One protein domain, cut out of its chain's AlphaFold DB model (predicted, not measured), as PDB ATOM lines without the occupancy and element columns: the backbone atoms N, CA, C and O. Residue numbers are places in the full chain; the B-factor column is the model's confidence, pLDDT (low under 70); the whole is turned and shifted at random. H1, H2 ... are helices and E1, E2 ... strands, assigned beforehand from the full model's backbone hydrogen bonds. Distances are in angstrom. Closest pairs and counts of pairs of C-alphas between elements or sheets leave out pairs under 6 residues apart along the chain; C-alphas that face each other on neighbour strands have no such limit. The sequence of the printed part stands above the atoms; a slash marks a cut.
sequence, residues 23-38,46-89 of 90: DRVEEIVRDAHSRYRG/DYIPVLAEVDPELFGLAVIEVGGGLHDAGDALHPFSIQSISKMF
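AT A GLANCE: This is residues 23 to 38 and 46 to 89 of the 90 residues of the protein "Glutaminase" of Microbacterium liquefaciens (UniProt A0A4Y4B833). Look first for a two-stranded hairpin, E1 and E2, with helix H1 packed on it, nearer E2; short H2 lies far out, and residues 82 to 89, with H3, stick out free. The printed part has 60 residues, ordered H1, H2, E1, E2, H3; the sheet, E1 - E2, is antiparallel, the class mixed. It is loose, radius of gyration of the C-alphas 13.9 A, and flat, spanning 41 by 32 by 14 A.

HOW THE PARTS SIT: In the hairpin of E1, residues 60 to 64, and E2, residues 70 to 74, find N 63 and O 71 within hydrogen-bond range at 2.8 A; the directions differ by 175 degrees. For H1, residues 23 to 36, the closest C-alphas to E2 are Glu 26 and His 71, 5.7 A. H2, residues 49 to 52, and H3, residues 83 to 88, are apart. Every O i to N i+4 pair is within range in H1; H3 has 0 of 2, but 3 of 3 O i to N i+3 pairs; H2 is too short for an i+4 pair.

IN THESE COORDINATES: Find C-alpha 23 at (-3.525, 44.851, -45.973); H1 runs 20.2 A from there. E1 spans 13.3 A, E2 13.2 A. H3 ends at C-alpha 88, (-19.841, 33.586, -22.269).

THE WHOLE: Residues 39 to 45 are not printed; C-alphas 38 and 46 are 22.1 A apart. No link printed whole is long, and no printed residue is under 70 in pLDDT.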
ATOM      1  N   ASP A  23      -3.776  45.755 -44.840       96.50
ATOM      2  CA  ASP A  23      -3.525  44.851 -45.973       96.50
ATOM      3  C   ASP A  23      -2.890  43.521 -45.550       96.50
ATOM      4  O   ASP A  23      -3.176  42.477 -46.133       96.50
ATOM      5  N   ARG A  24      -2.050  43.542 -44.509       94.56
ATOM      6  CA  ARG A  24      -1.389  42.344 -43.989       94.56
ATOM      7  C   ARG A  24      -2.371  41.438 -43.255       94.56
ATOM      8  O   ARG A  24      -2.299  40.224 -43.408       94.56
ATOM      9  N   VAL A  25      -3.276  41.999 -42.455       95.00
ATOM     10  CA  VAL A  25      -4.305  41.205 -41.760       95.00
ATOM     11  C   VAL A  25      -5.292  40.633 -42.768       95.00
ATOM     12  O   VAL A  25      -5.616  39.451 -42.694       95.00
ATOM     13  N   GLU A  26      -5.701  41.441 -43.746       97.31
ATOM     14  CA  GLU A  26      -6.563  41.020 -44.848       97.31
ATOM     15  C   GLU A  26      -5.954  39.837 -45.620       97.31
ATOM     16  O   GLU A  26      -6.627  38.834 -45.859       97.31
ATOM     17  N   GLU A  27      -4.665  39.920 -45.965       96.62
ATOM     18  CA  GLU A  27      -3.913  38.835 -46.603       96.62
ATOM     19  C   GLU A  27      -3.910  37.571 -45.733       96.62
ATOM     20  O   GLU A  27      -4.286  36.503 -46.210       96.62
ATOM     21  N   ILE A  28      -3.573  37.688 -44.444       95.44
ATOM     22  CA  ILE A  28      -3.521  36.544 -43.521       95.44
ATOM     23  C   ILE A  28      -4.886  35.851 -43.404       95.44
ATOM     24  O   ILE A  28      -4.951  34.620 -43.421       95.44
ATOM     25  N   VAL A  29      -5.980  36.611 -43.288       97.44
ATOM     26  CA  VAL A  29      -7.339  36.051 -43.192       97.44
ATOM     27  C   VAL A  29      -7.702  35.290 -44.469       97.44
ATOM     28  O   VAL A  29      -8.209  34.166 -44.394       97.44
ATOM     29  N   ARG A  30      -7.392  35.851 -45.642       98.00
ATOM     30  CA  ARG A  30      -7.642  35.207 -46.941       98.00
ATOM     31  C   ARG A  30      -6.776  33.968 -47.157       98.00
ATOM     32  O   ARG A  30      -7.292  32.950 -47.617       98.00
ATOM     33  N   ASP A  31      -5.501  34.023 -46.791       96.12
ATOM     34  CA  ASP A  31      -4.579  32.891 -46.889       96.12
ATOM     35  C   ASP A  31      -5.016  31.744 -45.976       96.12
ATOM     36  O   ASP A  31      -5.043  30.585 -46.398       96.12
ATOM     37  N   ALA A  32      -5.426  32.057 -44.744       95.81
ATOM     38  CA  ALA A  32      -5.959  31.072 -43.812       95.81
ATOM     39  C   ALA A  32      -7.240  30.421 -44.353       95.81
ATOM     40  O   ALA A  32      -7.355  29.192 -44.344       95.81
ATOM     41  N   HIS A  33      -8.177  31.214 -44.885       97.94
ATOM     42  CA  HIS A  33      -9.379  30.684 -45.534       97.94
ATOM     43  C   HIS A  33      -9.025  29.773 -46.713       97.94
ATOM     44  O   HIS A  33      -9.457  28.621 -46.762       97.94
ATOM     45  N   SER A  34      -8.167  30.238 -47.623       97.19
ATOM     46  CA  SER A  34      -7.755  29.476 -48.804       97.19
ATOM     47  C   SER A  34      -7.028  28.179 -48.445       97.19
ATOM     48  O   SER A  34      -7.206  27.170 -49.131       97.19
ATOM     49  N   ARG A  35      -6.224  28.178 -47.376       94.62
ATOM     50  CA  ARG A  35      -5.508  26.988 -46.903       94.62
ATOM     51  C   ARG A  35      -6.462  25.900 -46.415       94.62
ATOM     52  O   ARG A  35      -6.208  24.732 -46.685       94.62
ATOM     53  N   TYR A  36      -7.538  26.272 -45.717       94.69
ATOM     54  CA  TYR A  36      -8.399  25.312 -45.014       94.69
ATOM     55  C   TYR A  36      -9.775  25.083 -45.647       94.69
ATOM     56  O   TYR A  36     -10.432  24.114 -45.290       94.69
ATOM     57  N   ARG A  37     -10.197  25.868 -46.649       95.94
ATOM     58  CA  ARG A  37     -11.488  25.676 -47.353       95.94
ATOM     59  C   ARG A  37     -11.674  24.304 -48.016       95.94
ATOM     60  O   ARG A  37     -12.768  23.978 -48.462       95.94
ATOM     61  N   GLY A  38     -10.596  23.535 -48.179       95.50
ATOM     62  CA  GLY A  38     -10.631  22.172 -48.712       95.50
ATOM     63  C   GLY A  38     -10.806  21.083 -47.650       95.50
ATOM     64  O   GLY A  38     -11.052  19.934 -48.019       95.50
ATOM     65  N   ASP A  46     -26.760  16.700 -35.994       94.50
ATOM     66  CA  ASP A  46     -28.103  16.304 -36.439       94.50
ATOM     67  C   ASP A  46     -29.111  16.089 -35.295       94.50
ATOM     68  O   ASP A  46     -30.299  15.876 -35.530       94.50
ATOM     69  N   TYR A  47     -28.674  16.205 -34.038       92.19
ATOM     70  CA  TYR A  47     -29.526  16.004 -32.858       92.19
ATOM     71  C   TYR A  47     -30.585  17.109 -32.655       92.19
ATOM     72  O   TYR A  47     -31.526  16.925 -31.882       92.19
ATOM     73  N   ILE A  48     -30.446  18.253 -33.335       92.38
ATOM     74  CA  ILE A  48     -31.471  19.301 -33.441       92.38
ATOM     75  C   ILE A  48     -31.826  19.435 -34.931       92.38
ATOM     76  O   ILE A  48     -30.920  19.730 -35.711       92.38
ATOM     77  N   PRO A  49     -33.107  19.319 -35.336       91.69
ATOM     78  CA  PRO A  49     -33.495  19.305 -36.750       91.69
ATOM     79  C   PRO A  49     -32.955  20.476 -37.578       91.69
ATOM     80  O   PRO A  49     -32.408  20.257 -38.649       91.69
ATOM     81  N   VAL A  50     -33.010  21.706 -37.051       89.62
ATOM     82  CA  VAL A  50     -32.523  22.893 -37.782       89.62
ATOM     83  C   VAL A  50     -31.004  22.893 -38.008       89.62
ATOM     84  O   VAL A  50     -30.521  23.573 -38.903       89.62
ATOM     85  N   LEU A  51     -30.229  22.139 -37.218       92.31
ATOM     86  CA  LEU A  51     -28.784  22.006 -37.436       92.31
ATOM     87  C   LEU A  51     -28.461  21.012 -38.556       92.31
ATOM     88  O   LEU A  51     -27.478  21.207 -39.261       92.31
ATOM     89  N   ALA A  52     -29.305  19.996 -38.755       93.56
ATOM     90  CA  ALA A  52     -29.113  18.983 -39.793       93.56
ATOM     91  C   ALA A  52     -29.256  19.546 -41.218       93.56
ATOM     92  O   ALA A  52     -28.792  18.933 -42.174       93.56
ATOM     93  N   GLU A  53     -29.910  20.701 -41.358       92.50
ATOM     94  CA  GLU A  53     -30.155  21.377 -42.637       92.50
ATOM     95  C   GLU A  53     -28.990  22.284 -43.075       92.50
ATOM     96  O   GLU A  53     -29.031  22.847 -44.169       92.50
ATOM     97  N   VAL A  54     -27.958  22.444 -42.238       94.12
ATOM     98  CA  VAL A  54     -26.807  23.307 -42.534       94.12
ATOM     99  C   VAL A  54     -25.958  22.697 -43.650       94.12
ATOM    100  O   VAL A  54     -25.599  21.520 -43.600       94.12
ATOM    101  N   ASP A  55     -25.604  23.520 -44.637       95.19
ATOM    102  CA  ASP A  55     -24.707  23.133 -45.724       95.19
ATOM    103  C   ASP A  55     -23.287  22.859 -45.174       95.19
ATOM    104  O   ASP A  55     -22.667  23.771 -44.615       95.19
ATOM    105  N   PRO A  56     -22.753  21.624 -45.302       94.88
ATOM    106  CA  PRO A  56     -21.418  21.270 -44.817       94.88
ATOM    107  C   PRO A  56     -20.283  21.994 -45.553       94.88
ATOM    108  O   PRO A  56     -19.141  21.930 -45.102       94.88
ATOM    109  N   GLU A  57     -20.571  22.659 -46.674       95.44
ATOM    110  CA  GLU A  57     -19.594  23.433 -47.439       95.44
ATOM    111  C   GLU A  57     -19.362  24.842 -46.882       95.44
ATOM    112  O   GLU A  57     -18.400  25.496 -47.292       95.44
ATOM    113  N   LEU A  58     -20.212  25.315 -45.961       96.50
ATOM    114  CA  LEU A  58     -20.084  26.649 -45.378       96.50
ATOM    115  C   LEU A  58     -18.799  26.764 -44.562       96.50
ATOM    116  O   LEU A  58     -18.588  26.046 -43.580       96.50
ATOM    117  N   PHE A  59     -17.958  27.727 -44.933       97.81
ATOM    118  CA  PHE A  59     -16.711  27.999 -44.232       97.81
ATOM    119  C   PHE A  59     -16.364  29.486 -44.278       97.81
ATOM    120  O   PHE A  59     -16.047  30.049 -45.332       97.81
ATOM    121  N   GLY A  60     -16.398  30.121 -43.105       97.62
ATOM    122  CA  GLY A  60     -16.159  31.549 -42.934       97.62
ATOM    123  C   GLY A  60     -15.141  31.854 -41.839       97.62
ATOM    124  O   GLY A  60     -15.106  31.185 -40.805       97.62
ATOM    125  N   LEU A  61     -14.324  32.884 -42.062       98.12
ATOM    126  CA  LEU A  61     -13.430  33.469 -41.063       98.12
ATOM    127  C   LEU A  61     -13.730  34.960 -40.923       98.12
ATOM    128  O   LEU A  61     -13.907  35.642 -41.925       98.12
ATOM    129  N   ALA A  62     -13.723  35.461 -39.689       97.44
ATOM    130  CA  ALA A  62     -13.830  36.884 -39.391       97.44
ATOM    131  C   ALA A  62     -12.844  37.276 -38.287       97.44
ATOM    132  O   ALA A  62     -12.733  36.591 -37.267       97.44
ATOM    133  N   VAL A  63     -12.166  38.405 -38.476       96.50
ATOM    134  CA  VAL A  63     -11.335  39.075 -37.474       96.50
ATOM    135  C   VAL A  63     -11.853  40.498 -37.322       96.50
ATOM    136  O   VAL A  63     -11.929  41.242 -38.297       96.50
ATOM    137  N   ILE A  64     -12.217  40.868 -36.094       94.81
ATOM    138  CA  ILE A  64     -12.697  42.210 -35.761       94.81
ATOM    139  C   ILE A  64     -11.653  42.902 -34.892       94.81
ATOM    140  O   ILE A  64     -11.292  42.415 -33.818       94.81
ATOM    141  N   GLU A  65     -11.180  44.051 -35.355       92.25
ATOM    142  CA  GLU A  65     -10.314  44.933 -34.589       92.25
ATOM    143  C   GLU A  65     -11.080  45.608 -33.448       92.25
ATOM    144  O   GLU A  65     -12.270  45.900 -33.555       92.25
ATOM    145  N   VAL A  66     -10.374  45.987 -32.381       90.31
ATOM    146  CA  VAL A  66     -10.956  46.775 -31.277       90.31
ATOM    147  C   VAL A  66     -11.544  48.106 -31.776       90.31
ATOM    148  O   VAL A  66     -12.508  48.608 -31.203       90.31
ATOM    149  N   GLY A  67     -10.995  48.664 -32.863       89.38
ATOM    150  CA  GLY A  67     -11.512  49.862 -33.531       89.38
ATOM    151  C   GLY A  67     -12.737  49.632 -34.426       89.38
ATOM    152  O   GLY A  67     -13.266  50.598 -34.968       89.38
ATOM    153  N   GLY A  68     -13.194  48.386 -34.586       92.00
ATOM    154  CA  GLY A  68     -14.354  48.018 -35.402       92.00
ATOM    155  C   GLY A  68     -14.048  47.661 -36.859       92.00
ATOM    156  O   GLY A  68     -14.982  47.388 -37.610       92.00
ATOM    157  N   GLY A  69     -12.775  47.646 -37.271       94.12
ATOM    158  CA  GLY A  69     -12.370  47.117 -38.576       94.12
ATOM    159  C   GLY A  69     -12.682  45.624 -38.680       94.12
ATOM    160  O   GLY A  69     -12.379  44.878 -37.752       94.12
ATOM    161  N   LEU A  70     -13.308  45.196 -39.776       96.44
ATOM    162  CA  LEU A  70     -13.637  43.797 -40.047       96.44
ATOM    163  C   LEU A  70     -12.818  43.307 -41.242       96.44
ATOM    164  O   LEU A  70     -12.897  43.896 -42.317       96.44
ATOM    165  N   HIS A  71     -12.100  42.208 -41.034       97.62
ATOM    166  CA  HIS A  71     -11.496  41.393 -42.080       97.62
ATOM    167  C   HIS A  71     -12.237  40.064 -42.138       97.62
ATOM    168  O   HIS A  71     -12.307  39.359 -41.128       97.62
ATOM    169  N   ASP A  72     -12.779  39.707 -43.296       98.12
ATOM    170  CA  ASP A  72     -13.540  38.477 -43.458       98.12
ATOM    171  C   ASP A  72     -13.206  37.736 -44.755       98.12
ATOM    172  O   ASP A  72     -12.681  38.296 -45.717       98.12
ATOM    173  N   ALA A  73     -13.464  36.431 -44.753       98.62
ATOM    174  CA  ALA A  73     -13.309  35.577 -45.919       98.62
ATOM    175  C   ALA A  73     -14.341  34.445 -45.907       98.62
ATOM    176  O   ALA A  73     -14.640  33.870 -44.855       98.62
ATOM    177  N   GLY A  74     -14.845  34.092 -47.092       98.31
ATOM    178  CA  GLY A  74     -15.832  33.027 -47.270       98.31
ATOM    179  C   GLY A  74     -17.209  33.387 -46.727       98.31
ATOM    180  O   GLY A  74     -17.694  34.498 -46.917       98.31
ATOM    181  N   ASP A  75     -17.835  32.441 -46.032       98.25
ATOM    182  CA  ASP A  75     -19.217  32.550 -45.550       98.25
ATOM    183  C   ASP A  75     -19.320  33.217 -44.168       98.25
ATOM    184  O   ASP A  75     -20.207  32.914 -43.374       98.25
ATOM    185  N   ALA A  76     -18.397  34.125 -43.847       97.88
ATOM    186  CA  ALA A  76     -18.242  34.714 -42.515       97.88
ATOM    187  C   ALA A  76     -19.480  35.472 -42.004       97.88
ATOM    188  O   ALA A  76     -19.675  35.612 -40.797       97.88
ATOM    189  N   LEU A  77     -20.318  35.953 -42.923       96.69
ATOM    190  CA  LEU A  77     -21.553  36.675 -42.620       96.69
ATOM    191  C   LEU A  77     -22.803  35.785 -42.696       96.69
ATOM    192  O   LEU A  77     -23.918  36.285 -42.536       96.69
ATOM    193  N   HIS A  78     -22.643  34.479 -42.936       96.69
ATOM    194  CA  HIS A  78     -23.755  33.539 -42.899       96.69
ATOM    195  C   HIS A  78     -24.279  33.420 -41.457       96.69
ATOM    196  O   HIS A  78     -23.524  33.059 -40.552       96.69
ATOM    197  N   PRO A  79     -25.562  33.720 -41.198       95.19
ATOM    198  CA  PRO A  79     -26.104  33.672 -39.850       95.19
ATOM    199  C   PRO A  79     -26.267  32.226 -39.374       95.19
ATOM    200  O   PRO A  79     -26.814  31.384 -40.077       95.19
ATOM    201  N   PHE A  80     -25.867  31.950 -38.134       93.94
ATOM    202  CA  PHE A  80     -26.084  30.658 -37.486       93.94
ATOM    203  C   PHE A  80     -26.377  30.839 -35.992       93.94
ATOM    204  O   PHE A  80     -26.140  31.896 -35.404       93.94
ATOM    205  N   SER A  81     -26.921  29.801 -35.355       93.00
ATOM    206  CA  SER A  81     -27.156  29.818 -33.909       93.00
ATOM    207  C   SER A  81     -25.830  29.828 -33.150       93.00
ATOM    208  O   SER A  81     -25.007  28.935 -33.332       93.00
ATOM    209  N   ILE A  82     -25.655  30.767 -32.219       93.81
ATOM    210  CA  ILE A  82     -24.434  30.859 -31.400       93.81
ATOM    211  C   ILE A  82     -24.226  29.645 -30.472       93.81
ATOM    212  O   ILE A  82     -23.120  29.419 -29.984       93.81
ATOM    213  N   GLN A  83     -25.266  28.840 -30.222       93.88
ATOM    214  CA  GLN A  83     -25.200  27.622 -29.402       93.88
ATOM    215  C   GLN A  83     -24.428  27.853 -28.087       93.88
ATOM    216  O   GLN A  83     -24.664  28.838 -27.387       93.88
ATOM    217  N   SER A  84     -23.490  26.973 -27.725       95.00
ATOM    218  CA  SER A  84     -22.728  27.072 -26.473       95.00
ATOM    219  C   SER A  84     -21.826  28.306 -26.355       95.00
ATOM    220  O   SER A  84     -21.399  28.587 -25.238       95.00
ATOM    221  N   ILE A  85     -21.577  29.066 -27.430       95.00
ATOM    222  CA  ILE A  85     -20.867  30.359 -27.353       95.00
ATOM    223  C   ILE A  85     -21.658  31.342 -26.474       95.00
ATOM    224  O   ILE A  85     -21.061  32.141 -25.756       95.00
ATOM    225  N   SER A  86     -22.993  31.212 -26.434       96.38
ATOM    226  CA  SER A  86     -23.868  31.990 -25.543       96.38
ATOM    227  C   SER A  86     -23.460  31.946 -24.067       96.38
ATOM    228  O   SER A  86     -23.700  32.916 -23.358       96.38
ATOM    229  N   LYS A  87     -22.804  30.870 -23.605       95.94
ATOM    230  CA  LYS A  87     -22.384  30.702 -22.203       95.94
ATOM    231  C   LYS A  87     -21.406  31.773 -21.718       95.94
ATOM    232  O   LYS A  87     -21.261  31.941 -20.519       95.94
ATOM    233  N   MET A  88     -20.726  32.472 -22.626       94.62
ATOM    234  CA  MET A  88     -19.841  33.586 -22.269       94.62
ATOM    235  C   MET A  88     -20.598  34.879 -21.932       94.62
ATOM    236  O   MET A  88     -19.991  35.812 -21.415       94.62
ATOM    237  N   PHE A  89     -21.895  34.953 -22.244       93.25
ATOM    238  CA  PHE A  89     -22.708  36.169 -22.141       93.25
ATOM    239  C   PHE A  89     -23.814  36.089 -21.074       93.25
ATOM    240  O   PHE A  89     -24.552  37.060 -20.910       93.25
TER     241      PHE A  89